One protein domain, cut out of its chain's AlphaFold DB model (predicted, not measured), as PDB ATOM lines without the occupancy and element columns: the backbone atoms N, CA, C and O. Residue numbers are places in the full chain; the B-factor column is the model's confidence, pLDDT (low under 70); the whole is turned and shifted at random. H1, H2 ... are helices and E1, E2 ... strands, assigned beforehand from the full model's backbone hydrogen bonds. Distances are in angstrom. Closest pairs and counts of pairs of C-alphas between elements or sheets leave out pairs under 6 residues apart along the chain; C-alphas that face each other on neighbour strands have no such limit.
ATOM      1  N   LEU A  13     163.933 153.581 158.820       92.50
ATOM      2  CA  LEU A  13     163.362 154.775 159.440       92.50
ATOM      3  C   LEU A  13     163.265 154.571 160.952       92.50
ATOM      4  O   LEU A  13     162.582 153.663 161.426       92.50
ATOM      5  N   LEU A  14     163.900 155.460 161.710       93.81
ATOM      6  CA  LEU A  14     163.849 155.474 163.169       93.81
ATOM      7  C   LEU A  14     163.089 156.712 163.645       93.81
ATOM      8  O   LEU A  14     163.152 157.772 163.023       93.81
ATOM      9  N   ILE A  15     162.368 156.574 164.755       92.44
ATOM     10  CA  ILE A  15     161.569 157.649 165.350       92.44
ATOM     11  C   ILE A  15     162.156 157.994 166.717       92.44
ATOM     12  O   ILE A  15     162.267 157.120 167.576       92.44
ATOM     13  N   ASP A  16     162.501 159.264 166.910       92.56
ATOM     14  CA  ASP A  16     163.016 159.829 168.157       92.56
ATOM     15  C   ASP A  16     162.148 161.026 168.571       92.56
ATOM     16  O   ASP A  16     162.410 162.179 168.219       92.56
ATOM     17  N   GLY A  17     161.035 160.735 169.250       92.31
ATOM     18  CA  GLY A  17     160.007 161.731 169.545       92.31
ATOM     19  C   GLY A  17     159.414 162.319 168.261       92.31
ATOM     20  O   GLY A  17     158.824 161.599 167.460       92.31
ATOM     21  N   GLU A  18     159.583 163.626 168.070       94.69
ATOM     22  CA  GLU A  18     159.148 164.350 166.866       94.69
ATOM     23  C   GLU A  18     160.209 164.366 165.757       94.69
ATOM     24  O   GLU A  18     160.006 164.994 164.723       94.69
ATOM     25  N   THR A  19     161.345 163.689 165.940       94.25
ATOM     26  CA  THR A  19     162.382 163.573 164.909       94.25
ATOM     27  C   THR A  19     162.265 162.238 164.186       94.25
ATOM     28  O   THR A  19     162.245 161.176 164.809       94.25
ATOM     29  N   VAL A  20     162.234 162.281 162.856       94.38
ATOM     30  CA  VAL A  20     162.398 161.105 161.997       94.38
ATOM     31  C   VAL A  20     163.846 161.053 161.536       94.38
ATOM     32  O   VAL A  20     164.364 162.011 160.962       94.38
ATOM     33  N   ILE A  21     164.490 159.920 161.770       94.12
ATOM     34  CA  ILE A  21     165.858 159.643 161.354       94.12
ATOM     35  C   ILE A  21     165.783 158.658 160.192       94.12
ATOM     36  O   ILE A  21     165.393 157.504 160.375       94.12
ATOM     37  N   ALA A  22     166.138 159.112 158.994       92.38
ATOM     38  CA  ALA A  22     166.216 158.255 157.823       92.38
ATOM     39  C   ALA A  22     167.643 157.754 157.628       92.38
ATOM     40  O   ALA A  22     168.592 158.537 157.570       92.38
ATOM     41  N   VAL A  23     167.777 156.436 157.539       89.12
ATOM     42  CA  VAL A  23     169.054 155.753 157.384       89.12
ATOM     43  C   VAL A  23     169.186 155.328 155.932       89.12
ATOM     44  O   VAL A  23     168.315 154.625 155.426       89.12
ATOM     45  N   ASP A  24     170.239 155.780 155.250       81.19
ATOM     46  CA  ASP A  24     170.398 155.529 153.819       81.19
ATOM     47  C   ASP A  24     171.841 155.179 153.421       81.19
ATOM     48  O   ASP A  24     172.814 155.822 153.831       81.19
ATOM     49  N   ASN A  25     171.985 154.187 152.542       70.81
ATOM     50  CA  ASN A  25     173.251 153.800 151.936       70.81
ATOM     51  C   ASN A  25     173.396 154.368 150.511       70.81
ATOM     52  O   ASN A  25     173.107 153.727 149.500       70.81
ATOM     53  N   ILE A  26     173.837 155.615 150.341       63.38
ATOM     54  CA  ILE A  26     174.308 156.038 149.007       63.38
ATOM     55  C   ILE A  26     175.613 155.282 148.732       63.38
ATOM     56  O   ILE A  26     176.434 155.136 149.633       63.38
ATOM     57  N   VAL A  27     175.765 154.763 147.502       63.66
ATOM     58  CA  VAL A  27     176.852 153.861 147.060       63.66
ATOM     59  C   VAL A  27     178.226 154.277 147.597       63.66
ATOM     60  O   VAL A  27     179.029 153.399 147.898       63.66
ATOM     61  N   TRP A  28     178.462 155.582 147.770       66.12
ATOM     62  CA  TRP A  28     179.399 156.179 148.726       66.12
ATOM     63  C   TRP A  28     179.260 157.717 148.660       66.12
ATOM     64  O   TRP A  28     179.141 158.214 147.535       66.12
ATOM     65  N   PRO A  29     179.339 158.498 149.760       64.31
ATOM     66  CA  PRO A  29     179.380 158.108 151.176       64.31
ATOM     67  C   PRO A  29     177.980 157.867 151.786       64.31
ATOM     68  O   PRO A  29     176.962 158.201 151.182       64.31
ATOM     69  N   LYS A  30     177.931 157.260 152.982       81.69
ATOM     70  CA  LYS A  30     176.689 156.925 153.706       81.69
ATOM     71  C   LYS A  30     176.228 158.074 154.595       81.69
ATOM     72  O   LYS A  30     177.071 158.695 155.240       81.69
ATOM     73  N   TYR A  31     174.916 158.272 154.705       86.69
ATOM     74  CA  TYR A  31     174.350 159.358 155.496       86.69
ATOM     75  C   TYR A  31     173.194 158.896 156.377       86.69
ATOM     76  O   TYR A  31     172.414 158.015 156.017       86.69
ATOM     77  N   ILE A  32     173.065 159.560 157.519       90.50
ATOM     78  CA  ILE A  32     171.831 159.618 158.284       90.50
ATOM     79  C   ILE A  32     171.252 161.017 158.158       90.50
ATOM     80  O   ILE A  32     171.948 162.009 158.357       90.50
ATOM     81  N   LEU A  33     169.969 161.073 157.818       92.06
ATOM     82  CA  LEU A  33     169.226 162.296 157.562       92.06
ATOM     83  C   LEU A  33     168.231 162.519 158.700       92.06
ATOM     84  O   LEU A  33     167.449 161.628 159.034       92.06
ATOM     85  N   PHE A  34     168.238 163.714 159.274       93.94
ATOM     86  CA  PHE A  34     167.354 164.097 160.367       93.94
ATOM     87  C   PHE A  34     166.246 164.995 159.840       93.94
ATOM     88  O   PHE A  34     166.501 165.995 159.165       93.94
ATOM     89  N   TYR A  35     165.011 164.660 160.189       95.00
ATOM     90  CA  TYR A  35     163.828 165.408 159.807       95.00
ATOM     91  C   TYR A  35     162.991 165.752 161.034       95.00
ATOM     92  O   TYR A  35     162.683 164.891 161.850       95.00
ATOM     93  N   ASP A  36     162.581 167.009 161.126       95.38
ATOM     94  CA  ASP A  36     161.572 167.481 162.063       95.38
ATOM     95  C   ASP A  36     160.193 167.073 161.533       95.38
ATOM     96  O   ASP A  36     159.806 167.414 160.408       95.38
ATOM     97  N   PHE A  37     159.488 166.310 162.359       94.94
ATOM     98  CA  PHE A  37     158.173 165.738 162.117       94.94
ATOM     99  C   PHE A  37     157.131 166.232 163.135       94.94
ATOM    100  O   PHE A  37     156.035 165.677 163.208       94.94
ATOM    101  N   SER A  38     157.426 167.311 163.874       94.81
ATOM    102  CA  SER A  38     156.467 167.999 164.760       94.81
ATOM    103  C   SER A  38     155.184 168.411 164.027       94.81
ATOM    104  O   SER A  38     154.096 168.448 164.602       94.81
ATOM    105  N   ASN A  39     155.287 168.660 162.716       92.38
ATOM    106  CA  ASN A  39     154.153 168.778 161.813       92.38
ATOM    107  C   ASN A  39     154.237 167.722 160.692       92.38
ATOM    108  O   ASN A  39     155.005 167.907 159.742       92.38
ATOM    109  N   PRO A  40     153.397 166.668 160.715       86.69
ATOM    110  CA  PRO A  40     153.450 165.589 159.726       86.69
ATOM    111  C   PRO A  40     153.098 166.046 158.302       86.69
ATOM    112  O   PRO A  40     153.455 165.384 157.331       86.69
ATOM    113  N   TYR A  41     152.426 167.193 158.148       90.62
ATOM    114  CA  TYR A  41     152.107 167.777 156.842       90.62
ATOM    115  C   TYR A  41     153.240 168.640 156.280       90.62
ATOM    116  O   TYR A  41     153.183 169.058 155.122       90.62
ATOM    117  N   ARG A  42     154.259 168.944 157.090       91.12
ATOM    118  CA  ARG A  42     155.380 169.800 156.702       91.12
ATOM    119  C   ARG A  42     156.680 169.313 157.332       91.12
ATOM    120  O   ARG A  42     157.275 169.992 158.164       91.12
ATOM    121  N   VAL A  43     157.122 168.151 156.869       91.62
ATOM    122  CA  VAL A  43     158.413 167.568 157.237       91.62
ATOM    123  C   VAL A  43     159.539 168.521 156.845       91.62
ATOM    124  O   VAL A  43     159.606 168.974 155.698       91.62
ATOM    125  N   LYS A  44     160.431 168.833 157.786       95.00
ATOM    126  CA  LYS A  44     161.556 169.746 157.556       95.00
ATOM    127  C   LYS A  44     162.875 169.011 157.758       95.00
ATOM    128  O   LYS A  44     163.118 168.466 158.823       95.00
ATOM    129  N   HIS A  45     163.752 169.043 156.759       94.25
ATOM    130  CA  HIS A  45     165.129 168.572 156.919       94.25
ATOM    131  C   HIS A  45     165.875 169.431 157.952       94.25
ATOM    132  O   HIS A  45     165.839 170.664 157.876       94.25
ATOM    133  N   ILE A  46     166.532 168.778 158.909       94.62
ATOM    134  CA  ILE A  46     167.322 169.407 159.972       94.62
ATOM    135  C   ILE A  46     168.798 169.395 159.579       94.62
ATOM    136  O   ILE A  46     169.420 170.453 159.491       94.62
ATOM    137  N   SER A  47     169.345 168.205 159.345       93.06
ATOM    138  CA  SER A  47     170.769 167.977 159.100       93.06
ATOM    139  C   SER A  47     171.008 166.585 158.530       93.06
ATOM    140  O   SER A  47     170.206 165.676 158.743       93.06
ATOM    141  N   ASP A  48     172.164 166.404 157.909       91.69
ATOM    142  CA  ASP A  48     172.711 165.115 157.519       91.69
ATOM    143  C   ASP A  48     174.047 164.866 158.230       91.69
ATOM    144  O   ASP A  48     174.807 165.794 158.502       91.69
ATOM    145  N   LEU A  49     174.309 163.606 158.576       90.62
ATOM    146  CA  LEU A  49     175.562 163.171 159.185       90.62
ATOM    147  C   LEU A  49     176.133 162.002 158.401       90.62
ATOM    148  O   LEU A  49     175.421 161.044 158.096       90.62
ATOM    149  N   GLN A  50     177.425 162.068 158.093       88.50
ATOM    150  CA  GLN A  50     178.113 160.980 157.416       88.50
ATOM    151  C   GLN A  50     178.368 159.825 158.395       88.50
ATOM    152  O   GLN A  50     178.873 160.034 159.495       88.50
ATOM    153  N   LEU A  51     178.046 158.599 157.980       87.69
ATOM    154  CA  LEU A  51     178.294 157.398 158.778       87.69
ATOM    155  C   LEU A  51     179.733 156.877 158.614       87.69
ATOM    156  O   LEU A  51     180.288 156.968 157.509       87.69
ATOM    157  N   PRO A  52     180.300 156.227 159.654       85.44
ATOM    158  CA  PRO A  52     181.558 155.488 159.551       85.44
ATOM    159  C   PRO A  52     181.546 154.448 158.424       85.44
ATOM    160  O   PRO A  52     180.496 153.918 158.050       85.44
ATOM    161  N   ASN A  53     182.715 154.137 157.861       85.56
ATOM    162  CA  ASN A  53     182.849 153.110 156.829       85.56
ATOM    163  C   ASN A  53     182.981 151.710 157.433       85.56
ATOM    164  O   ASN A  53     183.973 151.475 158.116       85.56
ATOM    165  N   ASN A  54     182.105 150.761 157.087       86.06
ATOM    166  CA  ASN A  54     182.357 149.350 157.394       86.06
ATOM    167  C   ASN A  54     182.832 148.535 156.176       86.06
ATOM    168  O   ASN A  54     183.371 147.441 156.346       86.06
ATOM    169  N   GLY A  55     182.673 149.045 154.948       86.44
ATOM    170  CA  GLY A  55     183.140 148.386 153.728       86.44
ATOM    171  C   GLY A  55     182.389 148.790 152.457       86.44
ATOM    172  O   GLY A  55     181.524 149.664 152.443       86.44
ATOM    173  N   THR A  56     182.747 148.143 151.347       86.12
ATOM    174  CA  THR A  56     182.127 148.375 150.034       86.12
ATOM    175  C   THR A  56     180.699 147.824 149.983       86.12
ATOM    176  O   THR A  56     180.408 146.791 150.588       86.12
ATOM    177  N   TYR A  57     179.821 148.513 149.239       86.12
ATOM    178  CA  TYR A  57     178.415 148.133 149.032       86.12
ATOM    179  C   TYR A  57     177.680 147.818 150.337       86.12
ATOM    180  O   TYR A  57     176.893 146.876 150.414       86.12
ATOM    181  N   GLU A  58     177.972 148.593 151.377       88.38
ATOM    182  CA  GLU A  58     177.302 148.439 152.653       88.38
ATOM    183  C   GLU A  58     175.802 148.735 152.521       88.38
ATOM    184  O   GLU A  58     175.407 149.716 151.891       88.38
ATOM    185  N   SER A  59     174.966 147.900 153.127       89.00
ATOM    186  CA  SER A  59     173.521 148.093 153.239       89.00
ATOM    187  C   SER A  59     173.102 147.923 154.684       89.00
ATOM    188  O   SER A  59     173.539 146.977 155.347       89.00
ATOM    189  N   ILE A  60     172.291 148.857 155.175       91.69
ATOM    190  CA  ILE A  60     171.800 148.841 156.547       91.69
ATOM    191  C   ILE A  60     170.467 148.101 156.545       91.69
ATOM    192  O   ILE A  60     169.551 148.445 155.813       91.69
ATOM    193  N   SER A  61     170.358 147.048 157.347       92.31
ATOM    194  CA  SER A  61     169.134 146.246 157.431       92.31
ATOM    195  C   SER A  61     168.263 146.636 158.619       92.31
ATOM    196  O   SER A  61     167.058 146.371 158.609       92.31
ATOM    197  N   LYS A  62     168.865 147.229 159.657       94.56
ATOM    198  CA  LYS A  62     168.152 147.620 160.870       94.56
ATOM    199  C   LYS A  62     168.883 148.699 161.655       94.56
ATOM    200  O   LYS A  62     170.073 148.576 161.915       94.56
ATOM    201  N   GLY A  63     168.143 149.689 162.132       95.25
ATOM    202  CA  GLY A  63     168.547 150.599 163.189       95.25
ATOM    203  C   GLY A  63     167.739 150.414 164.478       95.25
ATOM    204  O   GLY A  63     166.592 149.944 164.474       95.25
ATOM    205  N   SER A  64     168.340 150.813 165.597       96.19
ATOM    206  CA  SER A  64     167.694 150.883 166.906       96.19
ATOM    207  C   SER A  64     168.237 152.051 167.731       96.19
ATOM    208  O   SER A  64     169.427 152.358 167.659       96.19
ATOM    209  N   LEU A  65     167.368 152.700 168.508       94.62
ATOM    210  CA  LEU A  65     167.679 153.888 169.305       94.62
ATOM    211  C   LEU A  65     167.484 153.608 170.793       94.62
ATOM    212  O   LEU A  65     166.499 152.985 171.182       94.62
ATOM    213  N   SER A  66     168.368 154.152 171.626       92.06
ATOM    214  CA  SER A  66     168.147 154.252 173.070       92.06
ATOM    215  C   SER A  66     168.882 155.470 173.624       92.06
ATOM    216  O   SER A  66     170.112 155.514 173.657       92.06
ATOM    217  N   GLY A  67     168.133 156.469 174.095       90.62
ATOM    218  CA  GLY A  67     168.705 157.692 174.660       90.62
ATOM    219  C   GLY A  67     169.515 158.492 173.632       90.62
ATOM    220  O   GLY A  67     168.967 158.986 172.645       90.62
ATOM    221  N   SER A  68     170.815 158.667 173.883       91.75
ATOM    222  CA  SER A  68     171.751 159.361 172.985       91.75
ATOM    223  C   SER A  68     172.446 158.435 171.984       91.75
ATOM    224  O   SER A  68     173.287 158.906 171.219       91.75
ATOM    225  N   LEU A  69     172.124 157.143 171.985       93.88
ATOM    226  CA  LEU A  69     172.825 156.135 171.202       93.88
ATOM    227  C   LEU A  69     171.964 155.579 170.068       93.88
ATOM    228  O   LEU A  69     170.736 155.496 170.166       93.88
ATOM    229  N   ILE A  70     172.650 155.154 169.010       94.69
ATOM    230  CA  ILE A  70     172.090 154.460 167.853       94.69
ATOM    231  C   ILE A  70     172.934 153.227 167.526       94.69
ATOM    232  O   ILE A  70     174.164 153.280 167.565       94.69
ATOM    233  N   ALA A  71     172.261 152.115 167.234       95.56
ATOM    234  CA  ALA A  71     172.855 150.878 166.744       95.56
ATOM    235  C   ALA A  71     172.357 150.631 165.329       95.56
ATOM    236  O   ALA A  71     171.155 150.729 165.084       95.56
ATOM    237  N   LEU A  72     173.267 150.288 164.425       95.38
ATOM    238  CA  LEU A  72     172.986 149.980 163.031       95.38
ATOM    239  C   LEU A  72     173.540 148.594 162.717       95.38
ATOM    240  O   LEU A  72     174.742 148.376 162.831       95.38
ATOM    241  N   LEU A  73     172.664 147.676 162.322       95.56
ATOM    242  CA  LEU A  73     173.025 146.399 161.726       95.56
ATOM    243  C   LEU A  73     173.149 146.590 160.218       95.56
ATOM    244  O   LEU A  73     172.198 147.010 159.554       95.56
ATOM    245  N   SER A  74     174.311 146.252 159.678       93.88
ATOM    246  CA  SER A  74     174.592 146.357 158.254       93.88
ATOM    247  C   SER A  74     175.344 145.143 157.723       93.88
ATOM    248  O   SER A  74     175.863 144.306 158.467       93.88
ATOM    249  N   SER A  75     175.384 145.035 156.400       92.06
ATOM    250  CA  SER A  75     176.184 144.047 155.686       92.06
ATOM    251  C   SER A  75     176.958 144.698 154.557       92.06
ATOM    252  O   SER A  75     176.431 145.590 153.901       92.06
ATOM    253  N   THR A  76     178.169 144.221 154.301       90.56
ATOM    254  CA  THR A  76     179.035 144.654 153.201       90.56
ATOM    255  C   THR A  76     179.266 143.509 152.228       90.56
ATOM    256  O   THR A  76     179.184 142.333 152.595       90.56
ATOM    257  N   ILE A  77     179.579 143.843 150.978       87.88
ATOM    258  CA  ILE A  77     180.022 142.867 149.984       87.88
ATOM    259  C   ILE A  77     181.121 143.476 149.120       87.88
ATOM    260  O   ILE A  77     181.008 144.589 148.616       87.88
ATOM    261  N   GLY A  78     182.213 142.744 148.945       85.19
ATOM    262  CA  GLY A  78     183.342 143.169 148.133       85.19
ATOM    263  C   GLY A  78     184.025 141.994 147.449       85.19
ATOM    264  O   GLY A  78     183.595 140.846 147.539       85.19
ATOM    265  N   ARG A  79     185.134 142.280 146.759       81.19
ATOM    266  CA  ARG A  79     185.904 141.251 146.039       81.19
ATOM    267  C   ARG A  79     186.438 140.133 146.948       81.19
ATOM    268  O   ARG A  79     186.640 139.031 146.460       81.19
ATOM    269  N   GLY A  80     186.677 140.421 148.228       78.25
ATOM    270  CA  GLY A  80     187.211 139.472 149.213       78.25
ATOM    271  C   GLY A  80     186.156 138.705 150.016       78.25
ATOM    272  O   GLY A  80     186.525 137.985 150.938       78.25
ATOM    273  N   GLY A  81     184.868 138.870 149.699       84.69
ATOM    274  CA  GLY A  81     183.758 138.308 150.467       84.69
ATOM    275  C   GLY A  81     182.852 139.383 151.064       84.69
ATOM    276  O   GLY A  81     182.924 140.560 150.697       84.69
ATOM    277  N   GLY A  82     181.960 138.952 151.950       88.31
ATOM    278  CA  GLY A  82     181.037 139.822 152.672       88.31
ATOM    279  C   GLY A  82     181.386 139.972 154.147       88.31
ATOM    280  O   GLY A  82     182.170 139.206 154.710       88.31
ATOM    281  N   GLY A  83     180.774 140.966 154.778       89.81
ATOM    282  CA  GLY A  83     180.831 141.170 156.218       89.81
ATOM    283  C   GLY A  83     179.464 141.534 156.775       89.81
ATOM    284  O   GLY A  83     178.590 142.005 156.047       89.81
ATOM    285  N   ARG A  84     179.269 141.307 158.072       92.06
ATOM    286  CA  ARG A  84     178.163 141.887 158.839       92.06
ATOM    287  C   ARG A  84     178.728 142.726 159.965       92.06
ATOM    288  O   ARG A  84     179.731 142.347 160.574       92.06
ATOM    289  N   HIS A  85     178.068 143.842 160.228       92.69
ATOM    290  CA  HIS A  85     178.541 144.852 161.155       92.69
ATOM    291  C   HIS A  85     177.408 145.309 162.060       92.69
ATOM    292  O   HIS A  85     176.277 145.470 161.606       92.69
ATOM    293  N   ILE A  86     177.715 145.529 163.332       94.44
ATOM    294  CA  ILE A  86     176.862 146.284 164.243       94.44
ATOM    295  C   ILE A  86     177.670 147.499 164.670       94.44
ATOM    296  O   ILE A  86     178.628 147.374 165.433       94.44
ATOM    297  N   THR A  87     177.304 148.666 164.148       94.12
ATOM    298  CA  THR A  87     177.898 149.949 164.534       94.12
ATOM    299  C   THR A  87     177.059 150.562 165.639       94.12
ATOM    300  O   THR A  87     175.859 150.754 165.462       94.12
ATOM    301  N   ILE A  88     177.681 150.897 166.764       94.38
ATOM    302  CA  ILE A  88     177.041 151.580 167.886       94.38
ATOM    303  C   ILE A  88     177.746 152.915 168.074       94.38
ATOM    304  O   ILE A  88     178.971 152.964 168.137       94.38
ATOM    305  N   SER A  89     176.986 153.999 168.134       93.50
ATOM    306  CA  SER A  89     177.545 155.353 168.135       93.50
ATOM    307  C   SER A  89     176.638 156.337 168.852       93.50
ATOM    308  O   SER A  89     175.464 156.056 169.112       93.50
ATOM    309  N   GLU A  90     177.180 157.513 169.152       91.88
ATOM    310  CA  GLU A  90     176.370 158.652 169.567       91.88
ATOM    311  C   GLU A  90     175.551 159.183 168.386       91.88
ATOM    312  O   GLU A  90     176.096 159.526 167.335       91.88
ATOM    313  N   LYS A  91     174.232 159.308 168.581       89.19
ATOM    314  CA  LYS A  91     173.291 159.752 167.540       89.19
ATOM    315  C   LYS A  91     173.595 161.164 167.028       89.19
ATOM    316  O   LYS A  91     173.331 161.482 165.874       89.19
ATOM    317  N   ASN A  92     174.154 162.004 167.900       84.94
ATOM    318  CA  ASN A  92     174.515 163.381 167.599       84.94
ATOM    319  C   ASN A  92     175.991 163.428 167.203       84.94
ATOM    320  O   ASN A  92     176.862 163.591 168.051       84.94
ATOM    321  N   GLY A  93     176.261 163.284 165.911       82.50
ATOM    322  CA  GLY A  93     177.576 163.539 165.321       82.50
ATOM    323  C   GLY A  93     178.307 162.308 164.799       82.50
ATOM    324  O   GLY A  93     179.163 162.480 163.940       82.50
ATOM    325  N   PHE A  94     177.978 161.093 165.264       83.62
ATOM    326  CA  PHE A  94     178.676 159.851 164.881       83.62
ATOM    327  C   PHE A  94     180.206 159.915 165.049       83.62
ATOM    328  O   PHE A  94     180.934 159.128 164.449       83.62
ATOM    329  N   SER A  95     180.701 160.848 165.867       83.69
ATOM    330  CA  SER A  95     182.130 161.116 166.020       83.69
ATOM    331  C   SER A  95     182.832 160.075 166.870       83.69
ATOM    332  O   SER A  95     184.040 159.959 166.768       83.69
ATOM    333  N   ARG A  96     182.098 159.330 167.701       89.50
ATOM    334  CA  ARG A  96     182.613 158.210 168.487       89.50
ATOM    335  C   ARG A  96     181.739 156.999 168.265       89.50
ATOM    336  O   ARG A  96     180.507 157.087 168.344       89.50
ATOM    337  N   PHE A  97     182.375 155.871 167.991       91.62
ATOM    338  CA  PHE A  97     181.658 154.643 167.704       91.62
ATOM    339  C   PHE A  97     182.457 153.397 168.077       91.62
ATOM    340  O   PHE A  97     183.667 153.425 168.307       91.62
ATOM    341  N   VAL A  98     181.735 152.288 168.134       92.06
ATOM    342  CA  VAL A  98     182.270 150.938 168.258       92.06
ATOM    343  C   VAL A  98     181.619 150.051 167.208       92.06
ATOM    344  O   VAL A  98     180.433 150.202 166.905       92.06
ATOM    345  N   ILE A  99     182.399 149.148 166.620       91.06
ATOM    346  CA  ILE A  99     181.939 148.239 165.572       91.06
ATOM    347  C   ILE A  99     182.214 146.800 165.990       91.06
ATOM    348  O   ILE A  99     183.342 146.400 166.289       91.06
ATOM    349  N   LEU A 100     181.165 145.990 165.942       91.00
ATOM    350  CA  LEU A 100     181.269 144.537 165.960       91.00
ATOM    351  C   LEU A 100     181.250 144.080 164.507       91.00
ATOM    352  O   LEU A 100     180.268 144.331 163.815       91.00
ATOM    353  N   SER A 101     182.313 143.429 164.041       89.38
ATOM    354  CA  SER A 101     182.407 142.932 162.665       89.38
ATOM    355  C   SER A 101     182.607 141.428 162.646       89.38
ATOM    356  O   SER A 101     183.391 140.890 163.423       89.38
ATOM    357  N   GLN A 102     181.965 140.774 161.690       87.81
ATOM    358  CA  GLN A 102     182.272 139.406 161.293       87.81
ATOM    359  C   GLN A 102     182.408 139.354 159.775       87.81
ATOM    360  O   GLN A 102     181.571 139.895 159.050       87.81
ATOM    361  N   TYR A 103     183.475 138.725 159.298       84.81
ATOM    362  CA  TYR A 103     183.787 138.632 157.878       84.81
ATOM    363  C   TYR A 103     183.643 137.188 157.423       84.81
ATOM    364  O   TYR A 103     184.264 136.287 157.980       84.81
ATOM    365  N   SER A 104     182.846 136.968 156.383       73.19
ATOM    366  CA  SER A 104     182.860 135.711 155.646       73.19
ATOM    367  C   SER A 104     183.970 135.806 154.603       73.19
ATOM    368  O   SER A 104     183.723 136.200 153.459       73.19
ATOM    369  N   VAL A 105     185.206 135.535 155.016       67.19
ATOM    370  CA  VAL A 105     186.313 135.334 154.073       67.19
ATOM    371  C   VAL A 105     186.154 133.948 153.441       67.19
ATOM    372  O   VAL A 105     185.599 133.039 154.056       67.19
ATOM    373  N   LEU A 106     186.621 133.782 152.202       54.50
ATOM    374  CA  LEU A 106     186.623 132.491 151.499       54.50
ATOM    375  C   LEU A 106     187.516 131.427 152.170       54.50
ATOM    376  O   LEU A 106     187.336 130.245 151.891       54.50
ATOM    377  N   ASP A 107     188.419 131.833 153.068       50.66
ATOM    378  CA  ASP A 107     189.245 130.934 153.871       50.66
ATOM    379  C   ASP A 107     188.713 130.865 155.310       50.66
ATOM    380  O   ASP A 107     188.630 131.870 156.019       50.66
ATOM    381  N   ASN A 108     188.338 129.653 155.726       51.03
ATOM    382  CA  ASN A 108     187.676 129.275 156.987       51.03
ATOM    383  C   ASN A 108     188.505 129.523 158.276       51.03
ATOM    384  O   ASN A 108     188.330 128.807 159.261       51.03
ATOM    385  N   GLU A 109     189.427 130.487 158.302       53.78
ATOM    386  CA  GLU A 109     190.298 130.735 159.464       53.78
ATOM    387  C   GLU A 109     189.634 131.583 160.564       53.78
ATOM    388  O   GLU A 109     190.109 131.610 161.700       53.78
ATOM    389  N   TYR A 110     188.502 132.232 160.276       59.19
ATOM    390  CA  TYR A 110     187.834 133.149 161.204       59.19
ATOM    391  C   TYR A 110     186.617 132.517 161.886       59.19
ATOM    392  O   TYR A 110     185.483 132.805 161.521       59.19
ATOM    393  N   GLY A 111     186.860 131.697 162.913       69.88
ATOM    394  CA  GLY A 111     185.873 131.327 163.938       69.88
ATOM    395  C   GLY A 111     184.476 130.906 163.445       69.88
ATOM    396  O   GLY A 111     184.278 130.440 162.327       69.88
ATOM    397  N   LYS A 112     183.478 131.024 164.326       81.62
ATOM    398  CA  LYS A 112     182.069 130.818 163.973       81.62
ATOM    399  C   LYS A 112     181.476 132.132 163.468       81.62
ATOM    400  O   LYS A 112     181.555 133.137 164.167       81.62
ATOM    401  N   ILE A 113     180.832 132.100 162.302       85.94
ATOM    402  CA  ILE A 113     180.052 133.227 161.778       85.94
ATOM    403  C   ILE A 113     178.624 133.119 162.311       85.94
ATOM    404  O   ILE A 113     177.952 132.104 162.122       85.94
ATOM    405  N   TYR A 114     178.176 134.177 162.969       90.19
ATOM    406  CA  TYR A 114     176.857 134.291 163.566       90.19
ATOM    407  C   TYR A 114     175.861 134.880 162.572       90.19
ATOM    408  O   TYR A 114     176.161 135.785 161.797       90.19
ATOM    409  N   ASP A 115     174.628 134.399 162.591       92.00
ATOM    410  CA  ASP A 115     173.601 134.861 161.664       92.00
ATOM    411  C   ASP A 115     172.811 136.036 162.253       92.00
ATOM    412  O   ASP A 115     171.624 135.906 162.528       92.00
ATOM    413  N   TRP A 116     173.459 137.191 162.452       94.88
ATOM    414  CA  TRP A 116     172.810 138.387 163.012       94.88
ATOM    415  C   TRP A 116     171.583 138.812 162.198       94.88
ATOM    416  O   TRP A 116     171.726 139.173 161.026       94.88
ATOM    417  N   ARG A 117     170.393 138.767 162.808       95.56
ATOM    418  CA  ARG A 117     169.106 139.046 162.141       95.56
ATOM    419  C   ARG A 117     168.495 140.389 162.520       95.56
ATOM    420  O   ARG A 117     167.824 140.994 161.692       95.56
ATOM    421  N   ASP A 118     168.692 140.819 163.758       97.12
ATOM    422  CA  ASP A 118     168.025 141.986 164.335       97.12
ATOM    423  C   ASP A 118     168.843 142.536 165.501       97.12
ATOM    424  O   ASP A 118     169.534 141.777 166.191       97.12
ATOM    425  N   VAL A 119     168.719 143.842 165.728       96.94
ATOM    426  CA  VAL A 119     169.325 144.547 166.859       96.94
ATOM    427  C   VAL A 119     168.277 145.392 167.567       96.94
ATOM    428  O   VAL A 119     167.506 146.117 166.934       96.94
ATOM    429  N   LEU A 120     168.276 145.330 168.895       96.12
ATOM    430  CA  LEU A 120     167.459 146.190 169.741       96.12
ATOM    431  C   LEU A 120     168.347 146.848 170.788       96.12
ATOM    432  O   LEU A 120     169.010 146.160 171.557       96.12
ATOM    433  N   MET A 121     168.335 148.174 170.845       93.94
ATOM    434  CA  MET A 121     168.990 148.916 171.905       93.94
ATOM    435  C   MET A 121     167.982 149.290 172.985       93.94
ATOM    436  O   MET A 121     166.911 149.813 172.683       93.94
ATOM    437  N   LEU A 122     168.326 149.021 174.242       91.50
ATOM    438  CA  LEU A 122     167.479 149.341 175.383       91.50
ATOM    439  C   LEU A 122     168.326 149.459 176.656       91.50
ATOM    440  O   LEU A 122     169.118 148.571 176.961       91.50
ATOM    441  N   ASP A 123     168.160 150.556 177.397       87.50
ATOM    442  CA  ASP A 123     168.793 150.801 178.706       87.50
ATOM    443  C   ASP A 123     170.322 150.616 178.739       87.50
ATOM    444  O   ASP A 123     170.886 150.087 179.696       87.50
ATOM    445  N   GLY A 124     171.010 151.050 177.679       87.44
ATOM    446  CA  GLY A 124     172.470 150.934 177.569       87.44
ATOM    447  C   GLY A 124     172.964 149.538 177.179       87.44
ATOM    448  O   GLY A 124     174.169 149.283 177.194       87.44
ATOM    449  N   PHE A 125     172.053 148.645 176.801       91.19
ATOM    450  CA  PHE A 125     172.372 147.349 176.228       91.19
ATOM    451  C   PHE A 125     171.976 147.276 174.758       91.19
ATOM    452  O   PHE A 125     171.002 147.897 174.329       91.19
ATOM    453  N   VAL A 126     172.712 146.469 174.000       93.94
ATOM    454  CA  VAL A 126     172.359 146.050 172.644       93.94
ATOM    455  C   VAL A 126     172.065 144.559 172.679       93.94
ATOM    456  O   VAL A 126     172.944 143.743 172.945       93.94
ATOM    457  N   PHE A 127     170.809 144.220 172.420       95.25
ATOM    458  CA  PHE A 127     170.344 142.860 172.212       95.25
ATOM    459  C   PHE A 127     170.552 142.503 170.743       95.25
ATOM    460  O   PHE A 127     170.109 143.237 169.855       95.25
ATOM    461  N   ILE A 128     171.205 141.374 170.487       95.69
ATOM    462  CA  ILE A 128     171.549 140.917 169.139       95.69
ATOM    463  C   ILE A 128     170.891 139.562 168.927       95.69
ATOM    464  O   ILE A 128     171.213 138.612 169.634       95.69
ATOM    465  N   SER A 129     169.991 139.439 167.953       96.81
ATOM    466  CA  SER A 129     169.472 138.119 167.566       96.81
ATOM    467  C   SER A 129     170.374 137.467 166.524       96.81
ATOM    468  O   SER A 129     170.812 138.129 165.584       96.81
ATOM    469  N   SER A 130     170.633 136.168 166.671       95.38
ATOM    470  CA  SER A 130     171.504 135.382 165.794       95.38
ATOM    471  C   SER A 130     170.907 134.023 165.429       95.38
ATOM    472  O   SER A 130     171.521 132.975 165.633       95.38
ATOM    473  N   GLY A 131     169.684 134.007 164.901       95.38
ATOM    474  CA  GLY A 131     169.072 132.790 164.371       95.38
ATOM    475  C   GLY A 131     169.092 131.639 165.381       95.38
ATOM    476  O   GLY A 131     168.572 131.761 166.490       95.38
ATOM    477  N   VAL A 132     169.705 130.516 165.004       95.81
ATOM    478  CA  VAL A 132     169.799 129.308 165.845       95.81
ATOM    479  C   VAL A 132     170.658 129.487 167.097       95.81
ATOM    480  O   VAL A 132     170.519 128.714 168.042       95.81
ATOM    481  N   ASP A 133     171.515 130.503 167.133       94.75
ATOM    482  CA  ASP A 133     172.343 130.801 168.300       94.75
ATOM    483  C   ASP A 133     171.560 131.539 169.383       94.75
ATOM    484  O   ASP A 133     171.939 131.493 170.546       94.75
ATOM    485  N   GLY A 134     170.414 132.135 169.039       95.31
ATOM    486  CA  GLY A 134     169.537 132.824 169.980       95.31
ATOM    487  C   GLY A 134     169.877 134.300 170.115       95.31
ATOM    488  O   GLY A 134     169.968 135.003 169.112       95.31
ATOM    489  N   VAL A 135     169.996 134.782 171.351       95.12
ATOM    490  CA  VAL A 135     170.240 136.196 171.670       95.12
ATOM    491  C   VAL A 135     171.614 136.365 172.303       95.12
ATOM    492  O   VAL A 135     172.055 135.472 173.017       95.12
ATOM    493  N   ASP A 136     172.284 137.480 172.030       93.19
ATOM    494  CA  ASP A 136     173.430 137.993 172.787       93.19
ATOM    495  C   ASP A 136     173.080 139.364 173.384       93.19
ATOM    496  O   ASP A 136     172.174 140.053 172.896       93.19
ATOM    497  N   LEU A 137     173.791 139.746 174.441       92.06
ATOM    498  CA  LEU A 137     173.608 140.997 175.157       92.06
ATOM    499  C   LEU A 137     174.951 141.703 175.335       92.06
ATOM    500  O   LEU A 137     175.765 141.327 176.178       92.06
ATOM    501  N   LEU A 138     175.135 142.808 174.619       90.19
ATOM    502  CA  LEU A 138     176.297 143.664 174.793       90.19
ATOM    503  C   LEU A 138     175.948 144.873 175.658       90.19
ATOM    504  O   LEU A 138     175.096 145.686 175.298       90.19
ATOM    505  N   LYS A 139     176.658 145.043 176.776       89.00
ATOM    506  CA  LYS A 139     176.629 146.297 177.535       89.00
ATOM    507  C   LYS A 139     177.495 147.335 176.834       89.00
ATOM    508  O   LYS A 139     178.691 147.117 176.654       89.00
ATOM    509  N   VAL A 140     176.904 148.473 176.493       86.31
ATOM    510  CA  VAL A 140     177.600 149.562 175.810       86.31
ATOM    511  C   VAL A 140     178.012 150.611 176.829       86.31
ATOM    512  O   VAL A 140     177.181 151.132 177.573       86.31
ATOM    513  N   LYS A 141     179.300 150.949 176.850       85.44
ATOM    514  CA  LYS A 141     179.809 152.103 177.589       85.44
ATOM    515  C   LYS A 141     180.286 153.135 176.585       85.44
ATOM    516  O   LYS A 141     181.025 152.803 175.668       85.44
ATOM    517  N   VAL A 142     179.876 154.385 176.771       83.12
ATOM    518  CA  VAL A 142     180.326 155.497 175.920       83.12
ATOM    519  C   VAL A 142     181.853 155.624 175.950       83.12
ATOM    520  O   VAL A 142     182.457 155.906 174.925       83.12
ATOM    521  N   ASP A 143     182.476 155.321 177.091       85.31
ATOM    522  CA  ASP A 143     183.935 155.325 177.251       85.31
ATOM    523  C   ASP A 143     184.652 154.245 176.417       85.31
ATOM    524  O   ASP A 143     185.853 154.353 176.196       85.31
ATOM    525  N   ASP A 144     183.934 153.224 175.929       82.56
ATOM    526  CA  ASP A 144     184.492 152.203 175.033       82.56
ATOM    527  C   ASP A 144     184.507 152.671 173.555       82.56
ATOM    528  O   ASP A 144     185.054 151.976 172.694       82.56
ATOM    529  N   MET A 145     183.900 153.824 173.237       87.88
ATOM    530  CA  MET A 145     183.815 154.378 171.878       87.88
ATOM    531  C   MET A 145     184.985 155.321 171.582       87.88
ATOM    532  O   MET A 145     185.281 156.221 172.369       87.88
ATOM    533  N   LEU A 146     185.604 155.161 170.411       84.44
ATOM    534  CA  LEU A 146     186.757 155.955 169.965       84.44
ATOM    535  C   LEU A 146     186.420 156.766 168.709       84.44
ATOM    536  O   LEU A 146     185.472 156.429 167.995       84.44
ATOM    537  N   GLU A 147     187.194 157.822 168.439       79.19
ATOM    538  CA  GLU A 147     186.992 158.689 167.266       79.19
ATOM    539  C   GLU A 147     187.315 157.998 165.934       79.19
ATOM    540  O   GLU A 147     186.673 158.256 164.917       79.19
ATOM    541  N   ASP A 148     188.281 157.083 165.944       75.81
ATOM    542  CA  ASP A 148     188.645 156.218 164.820       75.81
ATOM    543  C   ASP A 148     187.891 154.877 164.821       75.81
ATOM    544  O   ASP A 148     188.026 154.085 163.887       75.81
ATOM    545  N   GLY A 149     187.046 154.659 165.833       73.81
ATOM    546  CA  GLY A 149     186.302 153.429 166.047       73.81
ATOM    547  C   GLY A 149     187.078 152.382 166.838       73.81
ATOM    548  O   GLY A 149     188.236 152.085 166.563       73.81
ATOM    549  N   SER A 150     186.412 151.748 167.802       75.88
ATOM    550  CA  SER A 150     186.915 150.521 168.430       75.88
ATOM    551  C   SER A 150     186.295 149.281 167.770       75.88
ATOM    552  O   SER A 150     185.125 149.282 167.390       75.88
ATOM    553  N   HIS A 151     187.069 148.201 167.627       77.00
ATOM    554  CA  HIS A 151     186.568 146.903 167.158       77.00
ATOM    555  C   HIS A 151     186.387 145.942 168.345       77.00
ATOM    556  O   HIS A 151     187.314 145.746 169.128       77.00
ATOM    557  N   MET A 152     185.202 145.333 168.490       72.19
ATOM    558  CA  MET A 152     184.835 144.479 169.643       72.19
ATOM    559  C   MET A 152     184.594 142.997 169.283       72.19
ATOM    560  O   MET A 152     183.658 142.378 169.783       72.19
ATOM    561  N   THR A 153     185.420 142.390 168.431       61.78
ATOM    562  CA  THR A 153     185.164 141.039 167.877       61.78
ATOM    563  C   THR A 153     184.996 139.917 168.915       61.78
ATOM    564  O   THR A 153     184.278 138.958 168.652       61.78
ATOM    565  N   ASP A 154     185.581 140.047 170.109       58.31
ATOM    566  CA  ASP A 154     185.756 138.916 171.040       58.31
ATOM    567  C   ASP A 154     184.719 138.854 172.180       58.31
ATOM    568  O   ASP A 154     184.881 138.098 173.139       58.31
ATOM    569  N   LYS A 155     183.661 139.673 172.130       68.81
ATOM    570  CA  LYS A 155     182.766 139.902 173.286       68.81
ATOM    571  C   LYS A 155     181.363 139.299 173.173       68.81
ATOM    572  O   LYS A 155     180.536 139.563 174.037       68.81
ATOM    573  N   ILE A 156     181.102 138.490 172.151       77.62
ATOM    574  CA  ILE A 156     179.750 138.017 171.825       77.62
ATOM    575  C   ILE A 156     179.526 136.610 172.391       77.62
ATOM    576  O   ILE A 156     180.271 135.683 172.056       77.62
ATOM    577  N   ARG A 157     178.505 136.426 173.242       84.94
ATOM    578  CA  ARG A 157     178.173 135.133 173.870       84.94
ATOM    579  C   ARG A 157     176.686 134.830 173.742       84.94
ATOM    580  O   ARG A 157     175.873 135.286 174.528       84.94
ATOM    581  N   TYR A 158     176.326 133.981 172.792       89.44
ATOM    582  CA  TYR A 158     174.921 133.671 172.561       89.44
ATOM    583  C   TYR A 158     174.305 132.699 173.571       89.44
ATOM    584  O   TYR A 158     174.938 131.744 174.027       89.44
ATOM    585  N   PHE A 159     173.020 132.915 173.840       90.06
ATOM    586  CA  PHE A 159     172.171 132.080 174.676       90.06
ATOM    587  C   PHE A 159     170.860 131.728 173.949       90.06
ATOM    588  O   PHE A 159     170.138 132.605 173.466       90.06
ATOM    589  N   ASN A 160     170.525 130.429 173.908       92.62
ATOM    590  CA  ASN A 160     169.293 129.915 173.294       92.62
ATOM    591  C   ASN A 160     168.677 128.724 174.055       92.62
ATOM    592  O   ASN A 160     168.717 127.586 173.580       92.62
ATOM    593  N   PRO A 161     168.064 128.948 175.225       91.31
ATOM    594  CA  PRO A 161     167.415 127.895 176.003       91.31
ATOM    595  C   PRO A 161     166.161 127.369 175.302       91.31
ATOM    596  O   PRO A 161     165.704 126.269 175.590       91.31
ATOM    597  N   TRP A 162     165.595 128.154 174.380       93.75
ATOM    598  CA  TRP A 162     164.387 127.804 173.645       93.75
ATOM    599  C   TRP A 162     164.651 126.814 172.516       93.75
ATOM    600  O   TRP A 162     163.689 126.233 172.020       93.75
ATOM    601  N   GLN A 163     165.918 126.630 172.118       94.06
ATOM    602  CA  GLN A 163     166.329 125.763 171.010       94.06
ATOM    603  C   GLN A 163     165.579 126.088 169.703       94.06
ATOM    604  O   GLN A 163     165.147 125.198 168.972       94.06
ATOM    605  N   LYS A 164     165.388 127.385 169.429       95.44
ATOM    606  CA  LYS A 164     164.614 127.906 168.287       95.44
ATOM    607  C   LYS A 164     165.385 128.987 167.534       95.44
ATOM    608  O   LYS A 164     166.253 129.636 168.107       95.44
ATOM    609  N   GLU A 165     165.048 129.209 166.264       96.75
ATOM    610  CA  GLU A 165     165.651 130.275 165.452       96.75
ATOM    611  C   GLU A 165     165.069 131.639 165.859       96.75
ATOM    612  O   GLU A 165     163.942 131.971 165.487       96.75
ATOM    613  N   LEU A 166     165.813 132.431 166.635       97.25
ATOM    614  CA  LEU A 166     165.422 133.790 167.008       97.25
ATOM    615  C   LEU A 166     165.664 134.745 165.834       97.25
ATOM    616  O   LEU A 166     166.794 134.908 165.378       97.25
ATOM    617  N   VAL A 167     164.602 135.401 165.366       96.56
ATOM    618  CA  VAL A 167     164.662 136.279 164.186       96.56
ATOM    619  C   VAL A 167     164.372 137.743 164.486       96.56
ATOM    620  O   VAL A 167     164.676 138.589 163.649       96.56
ATOM    621  N   LYS A 168     163.753 138.054 165.632       97.00
ATOM    622  CA  LYS A 168     163.414 139.434 165.991       97.00
ATOM    623  C   LYS A 168     163.326 139.647 167.494       97.00
ATOM    624  O   LYS A 168     162.903 138.747 168.224       97.00
ATOM    625  N   ILE A 169     163.647 140.863 167.923       96.56
ATOM    626  CA  ILE A 169     163.518 141.327 169.302       96.56
ATOM    627  C   ILE A 169     162.708 142.623 169.281       96.56
ATOM    628  O   ILE A 169     163.071 143.593 168.623       96.56
ATOM    629  N   LEU A 170     161.572 142.636 169.972       95.69
ATOM    630  CA  LEU A 170     160.627 143.747 169.925       95.69
ATOM    631  C   LEU A 170     160.388 144.331 171.314       95.69
ATOM    632  O   LEU A 170     160.236 143.602 172.295       95.69
ATOM    633  N   VAL A 171     160.272 145.655 171.369       93.69
ATOM    634  CA  VAL A 171     159.651 146.344 172.504       93.69
ATOM    635  C   VAL A 171     158.136 146.239 172.401       93.69
ATOM    636  O   VAL A 171     157.572 146.240 171.302       93.69
ATOM    637  N   ILE A 172     157.472 146.175 173.548       93.06
ATOM    638  CA  ILE A 172     156.016 146.231 173.623       93.06
ATOM    639  C   ILE A 172     155.633 147.650 174.052       93.06
ATOM    640  O   ILE A 172     156.162 148.145 175.049       93.06
ATOM    641  N   PRO A 173     154.730 148.332 173.326       88.81
ATOM    642  CA  PRO A 173     154.289 149.667 173.709       88.81
ATOM    643  C   PRO A 173     153.801 149.704 175.160       88.81
ATOM    644  O   PRO A 173     152.959 148.901 175.556       88.81
ATOM    645  N   ASN A 174     154.311 150.665 175.934       88.81
ATOM    646  CA  ASN A 174     154.014 150.865 177.360       88.81
ATOM    647  C   ASN A 174     154.498 149.759 178.317       88.81
ATOM    648  O   ASN A 174     154.234 149.855 179.515       88.81
ATOM    649  N   ASP A 175     155.234 148.752 177.842       92.88
ATOM    650  CA  ASP A 175     155.891 147.770 178.702       92.88
ATOM    651  C   ASP A 175     157.394 148.047 178.752       92.88
ATOM    652  O   ASP A 175     158.137 147.822 177.799       92.88
ATOM    653  N   THR A 176     157.852 148.560 179.889       89.25
ATOM    654  CA  THR A 176     159.271 148.851 180.120       89.25
ATOM    655  C   THR A 176     160.021 147.677 180.743       89.25
ATOM    656  O   THR A 176     161.242 147.747 180.914       89.25
ATOM    657  N   LYS A 177     159.321 146.604 181.127       94.06
ATOM    658  CA  LYS A 177     159.882 145.479 181.880       94.06
ATOM    659  C   LYS A 177     160.159 144.278 180.999       94.06
ATOM    660  O   LYS A 177     161.090 143.538 181.306       94.06
ATOM    661  N   ASN A 178     159.385 144.096 179.939       95.44
ATOM    662  CA  ASN A 178     159.473 142.923 179.087       95.44
ATOM    663  C   ASN A 178     159.877 143.273 177.656       95.44
ATOM    664  O   ASN A 178     159.632 144.371 177.159       95.44
ATOM    665  N   ILE A 179     160.459 142.286 176.985       95.50
ATOM    666  CA  ILE A 179     160.675 142.286 175.541       95.50
ATOM    667  C   ILE A 179     159.989 141.063 174.936       95.50
ATOM    668  O   ILE A 179     159.821 140.034 175.595       95.50
ATOM    669  N   LEU A 180     159.591 141.177 173.674       97.25
ATOM    670  CA  LEU A 180     159.009 140.078 172.918       97.25
ATOM    671  C   LEU A 180     160.066 139.487 171.987       97.25
ATOM    672  O   LEU A 180     160.563 140.158 171.081       97.25
ATOM    673  N   LEU A 181     160.379 138.214 172.199       97.06
ATOM    674  CA  LEU A 181     161.234 137.428 171.322       97.06
ATOM    675  C   LEU A 181     160.377 136.742 170.261       97.06
ATOM    676  O   LEU A 181     159.379 136.099 170.591       97.06
ATOM    677  N   VAL A 182     160.772 136.874 168.995       97.94
ATOM    678  CA  VAL A 182     160.075 136.263 167.858       97.94
ATOM    679  C   VAL A 182     160.937 135.157 167.275       97.94
ATOM    680  O   VAL A 182     162.026 135.408 166.753       97.94
ATOM    681  N   PHE A 183     160.422 133.937 167.326       97.88
ATOM    682  CA  PHE A 183     161.083 132.747 166.817       97.88
ATOM    683  C   PHE A 183     160.439 132.293 165.519       97.88
ATOM    684  O   PHE A 183     159.216 132.265 165.403       97.88
ATOM    685  N   LYS A 184     161.257 131.892 164.553       97.06
ATOM    686  CA  LYS A 184     160.798 131.250 163.325       97.06
ATOM    687  C   LYS A 184     160.733 129.740 163.540       97.06
ATOM    688  O   LYS A 184     161.718 129.126 163.939       97.06
ATOM    689  N   THR A 185     159.576 129.138 163.268       94.31
ATOM    690  CA  THR A 185     159.364 127.680 163.393       94.31
ATOM    691  C   THR A 185     159.143 126.997 162.050       94.31
ATOM    692  O   THR A 185     159.432 125.814 161.893       94.31
ATOM    693  N   ALA A 186     158.679 127.747 161.050       92.25
ATOM    694  CA  ALA A 186     158.639 127.339 159.650       92.25
ATOM    695  C   ALA A 186     158.756 128.579 158.749       92.25
ATOM    696  O   ALA A 186     158.899 129.698 159.235       92.25
ATOM    697  N   VAL A 187     158.670 128.404 157.427       89.31
ATOM    698  CA  VAL A 187     158.809 129.507 156.452       89.31
ATOM    699  C   VAL A 187     157.850 130.673 156.741       89.31
ATOM    700  O   VAL A 187     158.257 131.825 156.627       89.31
ATOM    701  N   TYR A 188     156.620 130.374 157.169       91.62
ATOM    702  CA  TYR A 188     155.578 131.369 157.454       91.62
ATOM    703  C   TYR A 188     154.988 131.258 158.867       91.62
ATOM    704  O   TYR A 188     153.949 131.856 159.135       91.62
ATOM    705  N   ASN A 189     155.636 130.506 159.765       95.00
ATOM    706  CA  ASN A 189     155.150 130.298 161.129       95.00
ATOM    707  C   ASN A 189     156.121 130.893 162.142       95.00
ATOM    708  O   ASN A 189     157.336 130.682 162.054       95.00
ATOM    709  N   PHE A 190     155.549 131.600 163.115       97.19
ATOM    710  CA  PHE A 190     156.283 132.268 164.175       97.19
ATOM    711  C   PHE A 190     155.710 131.914 165.539       97.19
ATOM    712  O   PHE A 190     154.501 131.750 165.701       97.19
ATOM    713  N   GLU A 191     156.596 131.838 166.518       97.56
ATOM    714  CA  GLU A 191     156.253 131.746 167.928       97.56
ATOM    715  C   GLU A 191     156.798 132.957 168.674       97.56
ATOM    716  O   GLU A 191     157.792 133.566 168.274       97.56
ATOM    717  N   TYR A 192     156.142 133.295 169.778       97.12
ATOM    718  CA  TYR A 192     156.424 134.501 170.536       97.12
ATOM    719  C   TYR A 192     156.653 134.138 171.994       97.12
ATOM    720  O   TYR A 192     155.855 133.407 172.582       97.12
ATOM    721  N   VAL A 193     157.723 134.662 172.582       96.62
ATOM    722  CA  VAL A 193     157.994 134.514 174.014       96.62
ATOM    723  C   VAL A 193     158.167 135.895 174.617       96.62
ATOM    724  O   VAL A 193     158.982 136.690 174.151       96.62
ATOM    725  N   LEU A 194     157.394 136.168 175.662       96.31
ATOM    726  CA  LEU A 194     157.570 137.343 176.497       96.31
ATOM    727  C   LEU A 194     158.646 137.039 177.542       96.31
ATOM    728  O   LEU A 194     158.512 136.062 178.277       96.31
ATOM    729  N   VAL A 195     159.697 137.854 177.599       94.81
ATOM    730  CA  VAL A 195     160.811 137.664 178.539       94.81
ATOM    731  C   VAL A 195     161.012 138.928 179.363       94.81
ATOM    732  O   VAL A 195     161.037 140.033 178.813       94.81
ATOM    733  N   GLY A 196     161.190 138.765 180.675       94.75
ATOM    734  CA  GLY A 196     161.569 139.858 181.559       94.75
ATOM    735  C   GLY A 196     162.973 140.354 181.225       94.75
ATOM    736  O   GLY A 196     163.941 139.600 181.270       94.75
ATOM    737  N   LYS A 197     163.118 141.646 180.930       92.06
ATOM    738  CA  LYS A 197     164.407 142.268 180.595       92.06
ATOM    739  C   LYS A 197     165.434 142.083 181.712       92.06
ATOM    740  O   LYS A 197     166.575 141.735 181.441       92.06
ATOM    741  N   ALA A 198     165.021 142.291 182.963       92.00
ATOM    742  CA  ALA A 198     165.892 142.113 184.123       92.00
ATOM    743  C   ALA A 198     166.340 140.652 184.294       92.00
ATOM    744  O   ALA A 198     167.490 140.408 184.638       92.00
ATOM    745  N   GLU A 199     165.455 139.692 184.015       90.69
ATOM    746  CA  GLU A 199     165.775 138.262 184.071       90.69
ATOM    747  C   GLU A 199     166.775 137.883 182.980       90.69
ATOM    748  O   GLU A 199     167.747 137.181 183.251       90.69
ATOM    749  N   LEU A 200     166.575 138.400 181.763       89.25
ATOM    750  CA  LEU A 200     167.490 138.165 180.655       89.25
ATOM    751  C   LEU A 200     168.874 138.756 180.951       89.25
ATOM    752  O   LEU A 200     169.865 138.050 180.816       89.25
ATOM    753  N   ILE A 201     168.951 140.003 181.431       89.00
ATOM    754  CA  ILE A 201     170.222 140.629 181.836       89.00
ATOM    755  C   ILE A 201     170.909 139.812 182.939       89.00
ATOM    756  O   ILE A 201     172.087 139.494 182.811       89.00
ATOM    757  N   ALA A 202     170.177 139.429 183.991       89.12
ATOM    758  CA  ALA A 202     170.736 138.669 185.108       89.12
ATOM    759  C   ALA A 202     171.310 137.316 184.661       89.12
ATOM    760  O   ALA A 202     172.350 136.888 185.158       89.12
ATOM    761  N   LEU A 203     170.659 136.649 183.708       85.38
ATOM    762  CA  LEU A 203     171.157 135.397 183.153       85.38
ATOM    763  C   LEU A 203     172.459 135.595 182.358       85.38
ATOM    764  O   LEU A 203     173.381 134.796 182.501       85.38
ATOM    765  N   PHE A 204     172.583 136.679 181.590       85.06
ATOM    766  CA  PHE A 204     173.839 137.022 180.912       85.06
ATOM    767  C   PHE A 204     174.968 137.345 181.887       85.06
ATOM    768  O   PHE A 204     176.098 136.906 181.687       85.06
ATOM    769  N   GLU A 205     174.671 138.072 182.963       85.00
ATOM    770  CA  GLU A 205     175.656 138.379 184.003       85.00
ATOM    771  C   GLU A 205     176.185 137.119 184.702       85.00
ATOM    772  O   GLU A 205     177.352 137.085 185.075       85.00
ATOM    773  N   GLN A 206     175.379 136.059 184.818       84.31
ATOM    774  CA  GLN A 206     175.822 134.761 185.350       84.31
ATOM    775  C   GLN A 206     176.706 133.964 184.380       84.31
ATOM    776  O   GLN A 206     177.426 133.063 184.809       84.31
ATOM    777  N   MET A 207     176.640 134.259 183.079       78.06
ATOM    778  CA  MET A 207     177.444 133.602 182.044       78.06
ATOM    779  C   MET A 207     178.802 134.282 181.813       78.06
ATOM    780  O   MET A 207     179.600 133.767 181.019       78.06
ATOM    781  N   MET A 208     179.053 135.444 182.434       71.06
ATOM    782  CA  MET A 208     180.287 136.227 182.289       71.06
ATOM    783  C   MET A 208     181.376 135.798 183.261       71.06
ATOM    784  O   MET A 208     182.475 135.505 182.727       71.06
TER     785      MET A 208
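Overview. This is residues 13 to 208 of the 208 residues of an uncharacterized protein of Sphingobacteriales bacterium (UniProt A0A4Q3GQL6). The four-strand sheet E5 E6 E7 E8 is one blade of an open fan of four, like part of a propeller: the sheets E1 E2 E3 E4, E5 E6 E7 E8, E9 E10 E11 and E12 E13 E14 follow one another round an arc, partly face to face, with their first strands E1, E5, E9 and E12 on the inner side. The ring is not closed, for E1 and E12 are apart; the short helix H1 packs on the sheets E9 E10 E11 and E12 E13 E14, and a long link runs past the edge strand E8. The printed part has 196 residues with fourteen named strands, E1 to E14, followed by one named helix, H1; each sheet is antiparallel, in the order of the chain, and the class is mostly strand. The whole is compact, with a radius of gyration of the C-alphas of 17.2 A, and rounded, spanning 46 by 45 by 38 A.

Arrangement. The sheet of E5, residues 59 to 66, E6, 69 to 78, E7, 81 to 90, and E8, 97 to 105, is a meander, each strand the antiparallel neighbour of the one before. In it N 64 and O 71 are 2.9 A apart, N 72 and O 87 2.8 A, and N 86 and O 100 2.9 A, within hydrogen-bond range. The sheets form a stack of sheets, face to face in turn. The sheet of E5 to E8 faces a second meander, E1, residues 13 to 16, E2, 19 to 24, E3, 31 to 36, and E4, 44 to 50, with best planes 16 degrees apart; the closest C-alphas of E1 and E5 are those of Leu 14 and Gly 63, 6.8 A. There N 14 and O 21 are 2.9 A apart, N 22 and O 33 2.8 A, and N 34 and O 47 2.8 A. The sheet of E5 to E8 also faces the meander E9, residues 118 to 122, E10, 125 to 129, and E11, 135 to 139, with best planes 24 degrees apart; the closest C-alphas of E5 and E9 are those of Ser 66 and Leu 122, 5.5 A. N 120 and O 127 are 2.9 A apart, and N 126 and O 138 2.8 A. That sheet faces the meander E12, residues 165 to 172, E13, 175 to 186, and E14, 189 to 196, where the C-alphas of Asp 118 and Lys 168, the closest of E9 and E12, are 5.5 A apart. N 170 and O 180 are 2.9 A apart, and N 181 and O 193 2.8 A. H1, residues 197 to 206, is on the sheet E9 E10 E11 at a height of 9.8 A, over E11 and across the strands, at 82 degrees to E11 on the local plane. Every O i to N i+4 pair in H1 is within hydrogen-bond range.

Along the chain. E1 begins at C-alpha 13, (163.362, 154.775, 159.440). The longer strands are E7, 28.9 A, E6, 28.5 A, E13, 28.1 A, E8, 24.1 A, E14, 23.5 A, E5, 21.4 A, and E12, 20.4 A from first to last C-alpha. E13 bends by 61 degrees at residue 178. H1, 14.5 A, ends at C-alpha 206, (175.822, 134.761, 185.350).

Size, cuts and confidence. The C-alphas of Tyr 41 and Glu 109, the two farthest apart, are 53.3 A from each other. The printed part has no cut. The long links are E8 to E9, 12 residues, and E11 to E12, 25 residues, in which residues 150 to 151 pair in parallel with residues 98 to 99 of E8. The mean pLDDT of the printed part is 88.3; residues 26 to 29, 105 to 111 and 153 to 155 are under 70.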